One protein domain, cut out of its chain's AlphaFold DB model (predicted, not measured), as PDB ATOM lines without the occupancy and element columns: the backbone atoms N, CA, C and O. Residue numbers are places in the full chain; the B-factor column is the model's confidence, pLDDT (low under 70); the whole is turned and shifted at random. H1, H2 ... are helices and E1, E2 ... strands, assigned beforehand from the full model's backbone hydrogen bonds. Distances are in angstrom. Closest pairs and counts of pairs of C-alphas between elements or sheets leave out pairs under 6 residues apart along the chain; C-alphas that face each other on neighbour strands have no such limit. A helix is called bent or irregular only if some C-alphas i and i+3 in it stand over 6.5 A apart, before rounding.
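Overview. This is residues 108 to 218 of the 231 residues of an uncharacterized protein of Rhodocyclaceae bacterium (UniProt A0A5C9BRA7). A long two-stranded hairpin, E1 and E2, reaches out to one end of the domain, and at the other end its strands belong to a strongly twisted sheet that the bent E2 continues into E3 and E4. The helices H1 and H2 lie near the base of that hairpin, away from its tip at residues 130 to 135; H1 only grazes the sheet. The printed part has 111 residues, with five named strands followed by two named helices, E1 E2 E3 E4 E5 H1 H2; the sheet's order is E4 E3 E2 E1 E5, all antiparallel, and the class is mixed. The whole is compact, with a radius of gyration of the C-alphas of 15.0 A and spans of 49 by 34 by 23 A.

Arrangement. Residues 108 to 109 pair antiparallel with residues 174 to 175 of E5, residues 174 to 176. E1, residues 118 to 129, is the antiparallel neighbour of E5, with N 120 and O 174 2.8 A apart. E1 also forms a hairpin with E2, residues 136 to 150; N 145 and O 119 are 2.7 A apart and N 127 and O 137 2.8 A. E2 bends by 76 degrees at residue 146. E2 and E3, residues 156 to 161, form the next hairpin, with N 160 and O 146 at 2.8 A. E3 and E4, residues 164 to 166, form another, with N 166 and O 159 at 2.8 A. E1 to E4 are a meander, each strand the antiparallel neighbour of the one before; E4 and E5 are the edge strands. H1, residues 183 to 197, only grazes the sheet, with its residues 183 to 190; its closest C-alphas to E2 are those of Leu 187 and Pro 144, 7.3 A apart. H2, residues 211 to 216, is not on the sheet. H1, with residue 186 alone, and H2 only just touch, with 3 pairs of C-alphas within 8 A; the closest, those of Leu 186 and Trp 213, are 6.7 A apart. Their lines are only just about perpendicular, at 71 degrees. In H1 and H2 every O i to N i+4 pair is within hydrogen-bond range.

Along the chain. E1 begins at C-alpha 118, (134.635, 163.195, 243.454), and spans 33.2 A. E2 spans 34.6 A, E3 13.7 A, E4 6.7 A and E5 7.0 A. H1 spans 21.2 A and H2 8.6 A, ending at C-alpha 216, (143.291, 154.620, 250.747).

Size, cuts and confidence. The C-alphas of Leu 132 and Ser 179 are the two farthest apart, 49.8 A. The printed part has no cut. The link from H1 to H2 is long, with 13 residues between them. Mean pLDDT of the printed part is 89.7; residues 128 to 134 and 199 to 201 are under 70.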
ATOM      1  N   VAL A 108     137.394 170.390 249.223       96.06
ATOM      2  CA  VAL A 108     137.023 171.792 249.021       96.06
ATOM      3  C   VAL A 108     135.510 171.925 249.071       96.06
ATOM      4  O   VAL A 108     134.792 171.223 248.369       96.06
ATOM      5  N   LYS A 109     134.995 172.831 249.904       95.38
ATOM      6  CA  LYS A 109     133.569 173.169 249.906       95.38
ATOM      7  C   LYS A 109     133.292 174.175 248.793       95.38
ATOM      8  O   LYS A 109     133.876 175.255 248.796       95.38
ATOM      9  N   GLY A 110     132.377 173.861 247.885       92.88
ATOM     10  CA  GLY A 110     132.048 174.743 246.770       92.88
ATOM     11  C   GLY A 110     131.489 173.994 245.573       92.88
ATOM     12  O   GLY A 110     131.588 172.779 245.484       92.88
ATOM     13  N   ASN A 111     130.887 174.736 244.647       92.50
ATOM     14  CA  ASN A 111     130.214 174.206 243.458       92.50
ATOM     15  C   ASN A 111     131.078 174.247 242.184       92.50
ATOM     16  O   ASN A 111     130.530 174.141 241.084       92.50
ATOM     17  N   GLN A 112     132.387 174.446 242.335       94.88
ATOM     18  CA  GLN A 112     133.365 174.416 241.251       94.88
ATOM     19  C   GLN A 112     134.085 173.068 241.250       94.88
ATOM     20  O   GLN A 112     134.516 172.610 242.307       94.88
ATOM     21  N   ALA A 113     134.192 172.449 240.079       96.50
ATOM     22  CA  ALA A 113     134.807 171.142 239.885       96.50
ATOM     23  C   ALA A 113     135.252 170.948 238.426       96.50
ATOM     24  O   ALA A 113     134.938 171.751 237.543       96.50
ATOM     25  N   CYS A 114     135.929 169.833 238.179       97.38
ATOM     26  CA  CYS A 114     136.175 169.258 236.865       97.38
ATOM     27  C   CYS A 114     135.327 167.992 236.661       97.38
ATOM     28  O   CYS A 114     134.885 167.353 237.616       97.38
ATOM     29  N   VAL A 115     135.112 167.603 235.401       97.44
ATOM     30  CA  VAL A 115     134.504 166.301 235.080       97.44
ATOM     31  C   VAL A 115     135.397 165.185 235.622       97.44
ATOM     32  O   VAL A 115     136.611 165.213 235.433       97.44
ATOM     33  N   GLY A 116     134.785 164.205 236.284       97.56
ATOM     34  CA  GLY A 116     135.478 163.088 236.920       97.56
ATOM     35  C   GLY A 116     135.853 163.322 238.382       97.56
ATOM     36  O   GLY A 116     136.162 162.347 239.061       97.56
ATOM     37  N   ASP A 117     135.782 164.556 238.893       98.25
ATOM     38  CA  ASP A 117     136.032 164.827 240.312       98.25
ATOM     39  C   ASP A 117     135.039 164.075 241.210       98.25
ATOM     40  O   ASP A 117     133.870 163.863 240.856       98.25
ATOM     41  N   LEU A 118     135.503 163.715 242.409       98.06
ATOM     42  CA  LEU A 118     134.635 163.195 243.454       98.06
ATOM     43  C   LEU A 118     133.813 164.349 244.023       98.06
ATOM     44  O   LEU A 118     134.344 165.366 244.467       98.06
ATOM     45  N   LEU A 119     132.511 164.135 244.083       97.56
ATOM     46  CA  LEU A 119     131.533 165.021 244.677       97.56
ATOM     47  C   LEU A 119     130.942 164.344 245.914       97.56
ATOM     48  O   LEU A 119     130.486 163.210 245.849       97.56
ATOM     49  N   LEU A 120     130.905 165.046 247.038       97.12
ATOM     50  CA  LEU A 120     130.120 164.670 248.209       97.12
ATOM     51  C   LEU A 120     128.969 165.657 248.309       97.12
ATOM     52  O   LEU A 120     129.180 166.856 248.527       97.12
ATOM     53  N   HIS A 121     127.756 165.155 248.123       95.88
ATOM     54  CA  HIS A 121     126.555 165.977 248.138       95.88
ATOM     55  C   HIS A 121     125.616 165.550 249.253       95.88
ATOM     56  O   HIS A 121     125.596 164.392 249.661       95.88
ATOM     57  N   GLU A 122     124.894 166.524 249.792       94.38
ATOM     58  CA  GLU A 122     123.995 166.312 250.913       94.38
ATOM     59  C   GLU A 122     122.667 165.718 250.450       94.38
ATOM     60  O   GLU A 122     121.990 166.270 249.582       94.38
ATOM     61  N   VAL A 123     122.282 164.626 251.101       91.31
ATOM     62  CA  VAL A 123     120.995 163.963 250.954       91.31
ATOM     63  C   VAL A 123     120.251 164.058 252.282       91.31
ATOM     64  O   VAL A 123     120.818 163.830 253.353       91.31
ATOM     65  N   VAL A 124     118.973 164.430 252.198       89.12
ATOM     66  CA  VAL A 124     118.055 164.523 253.336       89.12
ATOM     67  C   VAL A 124     116.879 163.597 253.065       89.12
ATOM     68  O   VAL A 124     116.112 163.827 252.131       89.12
ATOM     69  N   GLU A 125     116.733 162.565 253.888       86.38
ATOM     70  CA  GLU A 125     115.687 161.551 253.755       86.38
ATOM     71  C   GLU A 125     114.804 161.504 255.009       86.38
ATOM     72  O   GLU A 125     115.305 161.690 256.122       86.38
ATOM     73  N   PRO A 126     113.494 161.238 254.883       83.31
ATOM     74  CA  PRO A 126     112.644 160.971 256.037       83.31
ATOM     75  C   PRO A 126     113.134 159.726 256.791       83.31
ATOM     76  O   PRO A 126     113.265 158.650 256.215       83.31
ATOM     77  N   HIS A 127     113.390 159.867 258.088       74.56
ATOM     78  CA  HIS A 127     113.762 158.762 258.975       74.56
ATOM     79  C   HIS A 127     112.533 158.098 259.619       74.56
ATOM     80  O   HIS A 127     112.589 156.931 259.993       74.56
ATOM     81  N   GLY A 128     111.422 158.836 259.731       67.19
ATOM     82  CA  GLY A 128     110.144 158.364 260.265       67.19
ATOM     83  C   GLY A 128     109.312 159.495 260.878       67.19
ATOM     84  O   GLY A 128     109.772 160.633 261.009       67.19
ATOM     85  N   GLU A 129     108.075 159.185 261.260       62.56
ATOM     86  CA  GLU A 129     107.215 160.109 262.003       62.56
ATOM     87  C   GLU A 129     107.582 160.094 263.493       62.56
ATOM     88  O   GLU A 129     107.642 159.032 264.114       62.56
ATOM     89  N   PHE A 130     107.801 161.267 264.095       55.41
ATOM     90  CA  PHE A 130     107.858 161.368 265.551       55.41
ATOM     91  C   PHE A 130     106.426 161.391 266.095       55.41
ATOM     92  O   PHE A 130     105.717 162.393 265.972       55.41
ATOM     93  N   SER A 131     105.998 160.284 266.707       56.94
ATOM     94  CA  SER A 131     104.597 159.996 267.068       56.94
ATOM     95  C   SER A 131     103.944 160.966 268.071       56.94
ATOM     96  O   SER A 131     102.785 160.775 268.426       56.94
ATOM     97  N   LEU A 132     104.656 161.995 268.543       56.41
ATOM     98  CA  LEU A 132     104.198 162.916 269.587       56.41
ATOM     99  C   LEU A 132     104.033 164.378 269.137       56.41
ATOM    100  O   LEU A 132     103.591 165.190 269.947       56.41
ATOM    101  N   SER A 133     104.373 164.757 267.896       58.19
ATOM    102  CA  SER A 133     104.314 166.184 267.509       58.19
ATOM    103  C   SER A 133     104.035 166.507 266.037       58.19
ATOM    104  O   SER A 133     104.098 167.677 265.667       58.19
ATOM    105  N   GLY A 134     103.727 165.531 265.175       62.56
ATOM    106  CA  GLY A 134     103.559 165.792 263.734       62.56
ATOM    107  C   GLY A 134     104.841 166.295 263.048       62.56
ATOM    108  O   GLY A 134     104.800 166.758 261.911       62.56
ATOM    109  N   VAL A 135     105.983 166.218 263.742       72.06
ATOM    110  CA  VAL A 135     107.302 166.573 263.223       72.06
ATOM    111  C   VAL A 135     107.894 165.350 262.529       72.06
ATOM    112  O   VAL A 135     108.005 164.272 263.116       72.06
ATOM    113  N   VAL A 136     108.291 165.529 261.271       73.12
ATOM    114  CA  VAL A 136     109.029 164.520 260.506       73.12
ATOM    115  C   VAL A 136     110.481 164.528 260.970       73.12
ATOM    116  O   VAL A 136     111.151 165.561 260.900       73.12
ATOM    117  N   VAL A 137     110.980 163.381 261.432       79.19
ATOM    118  CA  VAL A 137     112.412 163.210 261.693       79.19
ATOM    119  C   VAL A 137     113.086 162.963 260.357       79.19
ATOM    120  O   VAL A 137     112.687 162.065 259.616       79.19
ATOM    121  N   VAL A 138     114.108 163.750 260.041       84.81
ATOM    122  CA  VAL A 138     114.917 163.572 258.833       84.81
ATOM    123  C   VAL A 138     116.308 163.079 259.194       84.81
ATOM    124  O   VAL A 138     116.849 163.404 260.252       84.81
ATOM    125  N   ARG A 139     116.900 162.308 258.291       86.00
ATOM    126  CA  ARG A 139     118.296 161.904 258.322       86.00
ATOM    127  C   ARG A 139     119.036 162.667 257.232       86.00
ATOM    128  O   ARG A 139     118.618 162.655 256.080       86.00
ATOM    129  N   GLN A 140     120.123 163.324 257.612       89.25
ATOM    130  CA  GLN A 140     120.966 164.123 256.725       89.25
ATOM    131  C   GLN A 140     122.365 163.510 256.678       89.25
ATOM    132  O   GLN A 140     122.953 163.225 257.724       89.25
ATOM    133  N   PHE A 141     122.883 163.279 255.476       92.00
ATOM    134  CA  PHE A 141     124.189 162.661 255.250       92.00
ATOM    135  C   PHE A 141     124.755 163.064 253.887       92.00
ATOM    136  O   PHE A 141     124.056 163.604 253.037       92.00
ATOM    137  N   LEU A 142     126.043 162.811 253.684       94.81
ATOM    138  CA  LEU A 142     126.737 163.002 252.422       94.81
ATOM    139  C   LEU A 142     126.812 161.686 251.655       94.81
ATOM    140  O   LEU A 142     127.166 160.652 252.228       94.81
ATOM    141  N   VAL A 143     126.549 161.759 250.356       94.62
ATOM    142  CA  VAL A 143     126.667 160.646 249.413       94.62
ATOM    143  C   VAL A 143     127.778 160.960 248.406       94.62
ATOM    144  O   VAL A 143     127.824 162.079 247.884       94.62
ATOM    145  N   PRO A 144     128.685 160.005 248.133       96.12
ATOM    146  CA  PRO A 144     129.702 160.157 247.112       96.12
ATOM    147  C   PRO A 144     129.104 159.999 245.713       96.12
ATOM    148  O   PRO A 144     128.251 159.151 245.450       96.12
ATOM    149  N   ALA A 145     129.590 160.832 244.810       96.31
ATOM    150  CA  ALA A 145     129.152 160.954 243.438       96.31
ATOM    151  C   ALA A 145     130.341 161.319 242.547       96.31
ATOM    152  O   ALA A 145     131.364 161.806 243.025       96.31
ATOM    153  N   VAL A 146     130.195 161.130 241.243       97.69
ATOM    154  CA  VAL A 146     131.152 161.601 240.239       97.69
ATOM    155  C   VAL A 146     130.546 162.763 239.464       97.69
ATOM    156  O   VAL A 146     129.396 162.697 239.026       97.69
ATOM    157  N   VAL A 147     131.307 163.842 239.288       97.88
ATOM    158  CA  VAL A 147     130.894 164.959 238.430       97.88
ATOM    159  C   VAL A 147     130.899 164.494 236.975       97.88
ATOM    160  O   VAL A 147     131.920 164.023 236.477       97.88
ATOM    161  N   THR A 148     129.770 164.637 236.282       97.69
ATOM    162  CA  THR A 148     129.617 164.175 234.892       97.69
ATOM    163  C   THR A 148     129.635 165.313 233.882       97.69
ATOM    164  O   THR A 148     130.066 165.105 232.753       97.69
ATOM    165  N   GLU A 149     129.234 166.520 234.283       97.38
ATOM    166  CA  GLU A 149     129.243 167.700 233.418       97.38
ATOM    167  C   GLU A 149     129.487 168.974 234.232       97.38
ATOM    168  O   GLU A 149     128.965 169.145 235.342       97.38
ATOM    169  N   VAL A 150     130.253 169.897 233.649       97.44
ATOM    170  CA  VAL A 150     130.520 171.224 234.206       97.44
ATOM    171  C   VAL A 150     130.222 172.301 233.169       97.44
ATOM    172  O   VAL A 150     130.491 172.143 231.981       97.44
ATOM    173  N   GLY A 151     129.660 173.409 233.631       95.06
ATOM    174  CA  GLY A 151     129.354 174.580 232.826       95.06
ATOM    175  C   GLY A 151     130.486 175.614 232.836       95.06
ATOM    176  O   GLY A 151     131.588 175.354 233.336       95.06
ATOM    177  N   PRO A 152     130.213 176.831 232.330       93.19
ATOM    178  CA  PRO A 152     131.179 177.925 232.319       93.19
ATOM    179  C   PRO A 152     131.761 178.204 233.711       93.19
ATOM    180  O   PRO A 152     131.034 178.249 234.706       93.19
ATOM    181  N   GLY A 153     133.081 178.395 233.780       91.69
ATOM    182  CA  GLY A 153     133.789 178.644 235.041       91.69
ATOM    183  C   GLY A 153     133.874 177.433 235.979       91.69
ATOM    184  O   GLY A 153     134.070 177.621 237.178       91.69
ATOM    185  N   GLY A 154     133.690 176.210 235.460       93.75
ATOM    186  CA  GLY A 154     133.822 174.964 236.225       93.75
ATOM    187  C   GLY A 154     132.642 174.670 237.150       93.75
ATOM    188  O   GLY A 154     132.748 173.849 238.054       93.75
ATOM    189  N   ARG A 155     131.505 175.353 236.979       95.31
ATOM    190  CA  ARG A 155     130.329 175.136 237.829       95.31
ATOM    191  C   ARG A 155     129.718 173.766 237.545       95.31
ATOM    192  O   ARG A 155     129.399 173.480 236.397       95.31
ATOM    193  N   ILE A 156     129.475 172.964 238.578       96.94
ATOM    194  CA  ILE A 156     128.823 171.652 238.434       96.94
ATOM    195  C   ILE A 156     127.448 171.824 237.771       96.94
ATOM    196  O   ILE A 156     126.636 172.630 238.234       96.94
ATOM    197  N   VAL A 157     127.193 171.063 236.706       96.69
ATOM    198  CA  VAL A 157     125.902 171.020 235.997       96.69
ATOM    199  C   VAL A 157     125.190 169.716 236.310       96.69
ATOM    200  O   VAL A 157     124.046 169.744 236.769       96.69
ATOM    201  N   SER A 158     125.892 168.593 236.156       97.06
ATOM    202  CA  SER A 158     125.364 167.270 236.466       97.06
ATOM    203  C   SER A 158     126.389 166.387 237.166       97.06
ATOM    204  O   SER A 158     127.606 166.581 237.069       97.06
ATOM    205  N   PHE A 159     125.879 165.388 237.873       97.50
ATOM    206  CA  PHE A 159     126.676 164.372 238.545       97.50
ATOM    207  C   PHE A 159     125.943 163.032 238.540       97.50
ATOM    208  O   PHE A 159     124.752 162.969 238.243       97.50
ATOM    209  N   CYS A 160     126.652 161.955 238.854       96.69
ATOM    210  CA  CYS A 160     126.083 160.621 238.997       96.69
ATOM    211  C   CYS A 160     126.465 160.058 240.362       96.69
ATOM    212  O   CYS A 160     127.645 160.028 240.710       96.69
ATOM    213  N   ASP A 161     125.478 159.631 241.137       94.31
ATOM    214  CA  ASP A 161     125.686 158.932 242.402       94.31
ATOM    215  C   ASP A 161     125.095 157.516 242.337       94.31
ATOM    216  O   ASP A 161     124.695 157.032 241.276       94.31
ATOM    217  N   ARG A 162     125.027 156.826 243.479       89.19
ATOM    218  CA  ARG A 162     124.463 155.468 243.552       89.19
ATOM    219  C   ARG A 162     122.989 155.367 243.124       89.19
ATOM    220  O   ARG A 162     122.540 154.275 242.794       89.19
ATOM    221  N   THR A 163     122.238 156.469 243.161       89.12
ATOM    222  CA  THR A 163     120.809 156.533 242.797       89.12
ATOM    223  C   THR A 163     120.589 156.880 241.324       89.12
ATOM    224  O   THR A 163     119.488 156.685 240.811       89.12
ATOM    225  N   GLY A 164     121.633 157.332 240.625       92.56
ATOM    226  CA  GLY A 164     121.609 157.621 239.196       92.56
ATOM    227  C   GLY A 164     122.160 159.004 238.854       92.56
ATOM    228  O   GLY A 164     122.908 159.614 239.615       92.56
ATOM    229  N   GLY A 165     121.812 159.476 237.655       96.38
ATOM    230  CA  GLY A 165     122.226 160.779 237.145       96.38
ATOM    231  C   GLY A 165     121.339 161.918 237.647       96.38
ATOM    232  O   GLY A 165     120.114 161.825 237.621       96.38
ATOM    233  N   HIS A 166     121.969 163.025 238.027       96.31
ATOM    234  CA  HIS A 166     121.331 164.237 238.532       96.31
ATOM    235  C   HIS A 166     121.698 165.418 237.638       96.31
ATOM    236  O   HIS A 166     122.877 165.711 237.458       96.31
ATOM    237  N   ALA A 167     120.702 166.127 237.106       93.00
ATOM    238  CA  ALA A 167     120.890 167.239 236.161       93.00
ATOM    239  C   ALA A 167     120.891 168.632 236.826       93.00
ATOM    240  O   ALA A 167     120.582 169.641 236.190       93.00
ATOM    241  N   ARG A 168     121.158 168.700 238.135       88.19
ATOM    242  CA  ARG A 168     121.173 169.956 238.892       88.19
ATOM    243  C   ARG A 168     122.301 169.953 239.908       88.19
ATOM    244  O   ARG A 168     122.443 168.998 240.659       88.19
ATOM    245  N   ALA A 169     123.025 171.066 239.999       88.38
ATOM    246  CA  ALA A 169     124.041 171.269 241.025       88.38
ATOM    247  C   ALA A 169     123.466 171.064 242.444       88.38
ATOM    248  O   ALA A 169     122.429 171.661 242.769       88.38
ATOM    249  N   PRO A 170     124.141 170.290 243.307       90.50
ATOM    250  CA  PRO A 170     123.702 170.100 244.682       90.50
ATOM    251  C   PRO A 170     123.933 171.363 245.521       90.50
ATOM    252  O   PRO A 170     124.676 172.279 245.148       90.50
ATOM    253  N   ARG A 171     123.295 171.419 246.693       89.88
ATOM    254  CA  ARG A 171     123.472 172.514 247.652       89.88
ATOM    255  C   ARG A 171     124.713 172.259 248.508       89.88
ATOM    256  O   ARG A 171     124.839 171.192 249.090       89.88
ATOM    257  N   ASN A 172     125.593 173.257 248.622       90.38
ATOM    258  CA  ASN A 172     126.800 173.215 249.463       90.38
ATOM    259  C   ASN A 172     127.670 171.942 249.319       90.38
ATOM    260  O   ASN A 172     128.060 171.379 250.343       90.38
ATOM    261  N   PRO A 173     127.994 171.487 248.094       95.19
ATOM    262  CA  PRO A 173     128.786 170.278 247.929       95.19
ATOM    263  C   PRO A 173     130.214 170.423 248.446       95.19
ATOM    264  O   PRO A 173     130.754 171.528 248.578       95.19
ATOM    265  N   HIS A 174     130.834 169.268 248.662       97.31
ATOM    266  CA  HIS A 174     132.271 169.140 248.804       97.31
ATOM    267  C   HIS A 174     132.851 168.408 247.598       97.31
ATOM    268  O   HIS A 174     132.244 167.468 247.096       97.31
ATOM    269  N   VAL A 175     134.024 168.830 247.147       97.25
ATOM    270  CA  VAL A 175     134.680 168.311 245.949       97.25
ATOM    271  C   VAL A 175     136.099 167.882 246.299       97.25
ATOM    272  O   VAL A 175     136.790 168.563 247.063       97.25
ATOM    273  N   VAL A 176     136.527 166.749 245.744       97.50
ATOM    274  CA  VAL A 176     137.914 166.276 245.771       97.50
ATOM    275  C   VAL A 176     138.351 166.025 244.336       97.50
ATOM    276  O   VAL A 176     137.662 165.331 243.588       97.50
ATOM    277  N   SER A 177     139.490 166.597 243.948       96.94
ATOM    278  CA  SER A 177     139.937 166.525 242.560       96.94
ATOM    279  C   SER A 177     140.364 165.113 242.160       96.94
ATOM    280  O   SER A 177     141.122 164.460 242.879       96.94
ATOM    281  N   ALA A 178     139.970 164.687 240.961       96.69
ATOM    282  CA  ALA A 178     140.442 163.450 240.340       96.69
ATOM    283  C   ALA A 178     141.947 163.473 240.007       96.69
ATOM    284  O   ALA A 178     142.544 162.430 239.769       96.69
ATOM    285  N   SER A 179     142.592 164.647 240.027       95.44
ATOM    286  CA  SER A 179     144.049 164.762 239.850       95.44
ATOM    287  C   SER A 179     144.862 164.204 241.024       95.44
ATOM    288  O   SER A 179     146.051 163.938 240.873       95.44
ATOM    289  N   VAL A 180     144.236 164.025 242.192       94.50
ATOM    290  CA  VAL A 180     144.895 163.567 243.429       94.50
ATOM    291  C   VAL A 180     144.225 162.335 244.040       94.50
ATOM    292  O   VAL A 180     144.645 161.866 245.098       94.50
ATOM    293  N   LEU A 181     143.178 161.812 243.402       96.62
ATOM    294  CA  LEU A 181     142.346 160.741 243.936       96.62
ATOM    295  C   LEU A 181     141.896 159.795 242.819       96.62
ATOM    296  O   LEU A 181     141.344 160.237 241.814       96.62
ATOM    297  N   ASP A 182     142.050 158.490 243.035       96.75
ATOM    298  CA  ASP A 182     141.401 157.464 242.221       96.75
ATOM    299  C   ASP A 182     139.906 157.390 242.574       96.75
ATOM    300  O   ASP A 182     139.463 156.611 243.423       96.75
ATOM    301  N   VAL A 183     139.118 158.252 241.929       97.50
ATOM    302  CA  VAL A 183     137.669 158.359 242.153       97.50
ATOM    303  C   VAL A 183     136.954 157.053 241.803       97.50
ATOM    304  O   VAL A 183     136.047 156.634 242.521       97.50
ATOM    305  N   VAL A 184     137.367 156.384 240.724       95.56
ATOM    306  CA  VAL A 184     136.729 155.144 240.259       95.56
ATOM    307  C   VAL A 184     136.975 154.016 241.255       95.56
ATOM    308  O   VAL A 184     136.020 153.352 241.665       95.56
ATOM    309  N   GLY A 185     138.226 153.831 241.686       95.62
ATOM    310  CA  GLY A 185     138.575 152.845 242.703       95.62
ATOM    311  C   GLY A 185     137.869 153.110 244.029       95.62
ATOM    312  O   GLY A 185     137.318 152.181 244.617       95.62
ATOM    313  N   LEU A 186     137.796 154.372 244.469       95.75
ATOM    314  CA  LEU A 186     137.103 154.738 245.705       95.75
ATOM    315  C   LEU A 186     135.616 154.378 245.660       95.75
ATOM    316  O   LEU A 186     135.105 153.742 246.582       95.75
ATOM    317  N   LEU A 187     134.917 154.763 244.589       95.31
ATOM    318  CA  LEU A 187     133.490 154.466 244.441       95.31
ATOM    319  C   LEU A 187     133.241 152.953 244.357       95.31
ATOM    320  O   LEU A 187     132.258 152.460 244.915       95.31
ATOM    321  N   ALA A 188     134.140 152.203 243.714       94.25
ATOM    322  CA  ALA A 188     134.072 150.746 243.666       94.25
ATOM    323  C   ALA A 188     134.242 150.112 245.056       94.25
ATOM    324  O   ALA A 188     133.459 149.231 245.415       94.25
ATOM    325  N   SER A 189     135.202 150.579 245.860       93.56
ATOM    326  CA  SER A 189     135.422 150.062 247.213       93.56
ATOM    327  C   SER A 189     134.266 150.382 248.159       93.56
ATOM    328  O   SER A 189     133.837 149.513 248.916       93.56
ATOM    329  N   ILE A 190     133.703 151.591 248.075       93.06
ATOM    330  CA  ILE A 190     132.504 151.960 248.841       93.06
ATOM    331  C   ILE A 190     131.337 151.041 248.472       93.06
ATOM    332  O   ILE A 190     130.687 150.485 249.356       93.06
ATOM    333  N   LYS A 191     131.106 150.813 247.175       91.06
ATOM    334  CA  LYS A 191     130.054 149.907 246.697       91.06
ATOM    335  C   LYS A 191     130.275 148.463 247.163       91.06
ATOM    336  O   LYS A 191     129.319 147.777 247.523       91.06
ATOM    337  N   ALA A 192     131.521 147.992 247.162       90.94
ATOM    338  CA  ALA A 192     131.866 146.669 247.675       90.94
ATOM    339  C   ALA A 192     131.579 146.555 249.182       90.94
ATOM    340  O   ALA A 192     131.044 145.543 249.632       90.94
ATOM    341  N   GLU A 193     131.866 147.604 249.954       89.50
ATOM    342  CA  GLU A 193     131.587 147.640 251.390       89.50
ATOM    343  C   GLU A 193     130.084 147.692 251.693       89.50
ATOM    344  O   GLU A 193     129.615 146.997 252.598       89.50
ATOM    345  N   GLU A 194     129.310 148.455 250.913       88.12
ATOM    346  CA  GLU A 194     127.844 148.448 250.980       88.12
ATOM    347  C   GLU A 194     127.286 147.037 250.750       88.12
ATOM    348  O   GLU A 194     126.466 146.559 251.538       88.12
ATOM    349  N   ALA A 195     127.779 146.339 249.721       88.38
ATOM    350  CA  ALA A 195     127.384 144.964 249.435       88.38
ATOM    351  C   ALA A 195     127.775 143.999 250.567       88.38
ATOM    352  O   ALA A 195     126.985 143.136 250.943       88.38
ATOM    353  N   ARG A 196     128.974 144.161 251.146       86.50
ATOM    354  CA  ARG A 196     129.487 143.302 252.223       86.50
ATOM    355  C   ARG A 196     128.696 143.451 253.522       86.50
ATOM    356  O   ARG A 196     128.446 142.457 254.199       86.50
ATOM    357  N   ARG A 197     128.342 144.679 253.909       81.44
ATOM    358  CA  ARG A 197     127.595 144.932 255.152       81.44
ATOM    359  C   ARG A 197     126.099 144.681 254.998       81.44
ATOM    360  O   ARG A 197     125.420 144.484 256.001       81.44
ATOM    361  N   GLY A 198     125.570 144.729 253.776       73.62
ATOM    362  CA  GLY A 198     124.127 144.688 253.530       73.62
ATOM    363  C   GLY A 198     123.377 145.911 254.080       73.62
ATOM    364  O   GLY A 198     122.152 145.928 254.054       73.62
ATOM    365  N   HIS A 199     124.095 146.917 254.600       65.25
ATOM    366  CA  HIS A 199     123.573 148.198 255.080       65.25
ATOM    367  C   HIS A 199     124.674 149.284 255.104       65.25
ATOM    368  O   HIS A 199     125.853 148.987 255.292       65.25
ATOM    369  N   TRP A 200     124.252 150.538 254.886       65.69
ATOM    370  CA  TRP A 200     124.949 151.840 254.973       65.69
ATOM    371  C   TRP A 200     126.497 151.860 255.039       65.69
ATOM    372  O   TRP A 200     127.085 152.208 256.062       65.69
ATOM    373  N   GLY A 201     127.154 151.557 253.911       68.06
ATOM    374  CA  GLY A 201     128.602 151.743 253.694       68.06
ATOM    375  C   GLY A 201     128.995 153.015 252.919       68.06
ATOM    376  O   GLY A 201     130.140 153.448 253.016       68.06
ATOM    377  N   GLY A 202     128.063 153.636 252.183       77.38
ATOM    378  CA  GLY A 202     128.331 154.789 251.309       77.38
ATOM    379  C   GLY A 202     127.815 156.134 251.805       77.38
ATOM    380  O   GLY A 202     127.718 157.072 251.022       77.38
ATOM    381  N   GLU A 203     127.472 156.247 253.085       90.12
ATOM    382  CA  GLU A 203     126.903 157.467 253.653       90.12
ATOM    383  C   GLU A 203     127.779 158.028 254.753       90.12
ATOM    384  O   GLU A 203     128.203 157.321 255.669       90.12
ATOM    385  N   PHE A 204     128.012 159.331 254.689       91.81
ATOM    386  CA  PHE A 204     128.982 159.987 255.546       91.81
ATOM    387  C   PHE A 204     128.339 161.164 256.261       91.81
ATOM    388  O   PHE A 204     127.818 162.076 255.637       91.81
ATOM    389  N   ILE A 205     128.413 161.184 257.588       90.25
ATOM    390  CA  ILE A 205     127.824 162.273 258.386       90.25
ATOM    391  C   ILE A 205     128.536 163.606 258.096       90.25
ATOM    392  O   ILE A 205     127.933 164.672 258.136       90.25
ATOM    393  N   THR A 206     129.837 163.555 257.797       91.88
ATOM    394  CA  THR A 206     130.659 164.727 257.472       91.88
ATOM    395  C   THR A 206     131.753 164.352 256.472       91.88
ATOM    396  O   THR A 206     132.090 163.169 256.364       91.88
ATOM    397  N   PRO A 207     132.413 165.330 255.821       91.94
ATOM    398  CA  PRO A 207     133.574 165.048 254.978       91.94
ATOM    399  C   PRO A 207     134.729 164.382 255.739       91.94
ATOM    400  O   PRO A 207     135.556 163.693 255.154       91.94
ATOM    401  N   LYS A 208     134.781 164.544 257.067       92.00
ATOM    402  CA  LYS A 208     135.778 163.874 257.904       92.00
ATOM    403  C   LYS A 208     135.565 162.357 257.949       92.00
ATOM    404  O   LYS A 208     136.534 161.612 258.019       92.00
ATOM    405  N   ALA A 209     134.317 161.892 257.869       92.06
ATOM    406  CA  ALA A 209     133.993 160.469 257.964       92.06
ATOM    407  C   ALA A 209     134.508 159.649 256.765       92.06
ATOM    408  O   ALA A 209     134.815 158.468 256.925       92.06
ATOM    409  N   ILE A 210     134.672 160.270 255.589       92.50
ATOM    410  CA  ILE A 210     135.206 159.604 254.390       92.50
ATOM    411  C   ILE A 210     136.745 159.651 254.300       92.50
ATOM    412  O   ILE A 210     137.325 158.989 253.449       92.50
ATOM    413  N   GLN A 211     137.449 160.373 255.182       92.62
ATOM    414  CA  GLN A 211     138.899 160.613 255.040       92.62
ATOM    415  C   GLN A 211     139.746 159.347 254.896       92.62
ATOM    416  O   GLN A 211     140.701 159.350 254.126       92.62
ATOM    417  N   HIS A 212     139.406 158.270 255.602       90.38
ATOM    418  CA  HIS A 212     140.158 157.020 255.487       90.38
ATOM    419  C   HIS A 212     140.054 156.412 254.079       90.38
ATOM    420  O   HIS A 212     141.063 155.956 253.548       90.38
ATOM    421  N   TRP A 213     138.879 156.487 253.440       93.62
ATOM    422  CA  TRP A 213     138.694 156.100 252.039       93.62
ATOM    423  C   TRP A 213     139.498 156.997 251.104       93.62
ATOM    424  O   TRP A 213     140.147 156.501 250.189       93.62
ATOM    425  N   LEU A 214     139.493 158.312 251.353       95.25
ATOM    426  CA  LEU A 214     140.261 159.263 250.547       95.25
ATOM    427  C   LEU A 214     141.759 158.942 250.589       95.25
ATOM    428  O   LEU A 214     142.401 158.933 249.549       95.25
ATOM    429  N   VAL A 215     142.308 158.639 251.769       94.56
ATOM    430  CA  VAL A 215     143.720 158.248 251.918       94.56
ATOM    431  C   VAL A 215     144.004 156.910 251.241       94.56
ATOM    432  O   VAL A 215     145.027 156.775 250.582       94.56
ATOM    433  N   ALA A 216     143.106 155.931 251.365       93.06
ATOM    434  CA  ALA A 216     143.291 154.620 250.747       93.06
ATOM    435  C   ALA A 216     143.335 154.675 249.208       93.06
ATOM    436  O   ALA A 216     143.979 153.835 248.587       93.06
ATOM    437  N   HIS A 217     142.680 155.673 248.609       95.12
ATOM    438  CA  HIS A 217     142.587 155.863 247.159       95.12
ATOM    439  C   HIS A 217     143.328 157.106 246.652       95.12
ATOM    440  O   HIS A 217     143.131 157.522 245.508       95.12
ATOM    441  N   GLN A 218     144.167 157.731 247.480       94.50
ATOM    442  CA  GLN A 218     144.938 158.890 247.043       94.50
ATOM    443  C   GLN A 218     145.950 158.479 245.970       94.50
ATOM    444  O   GLN A 218     146.583 157.424 246.052       94.50
TER     445      GLN A 218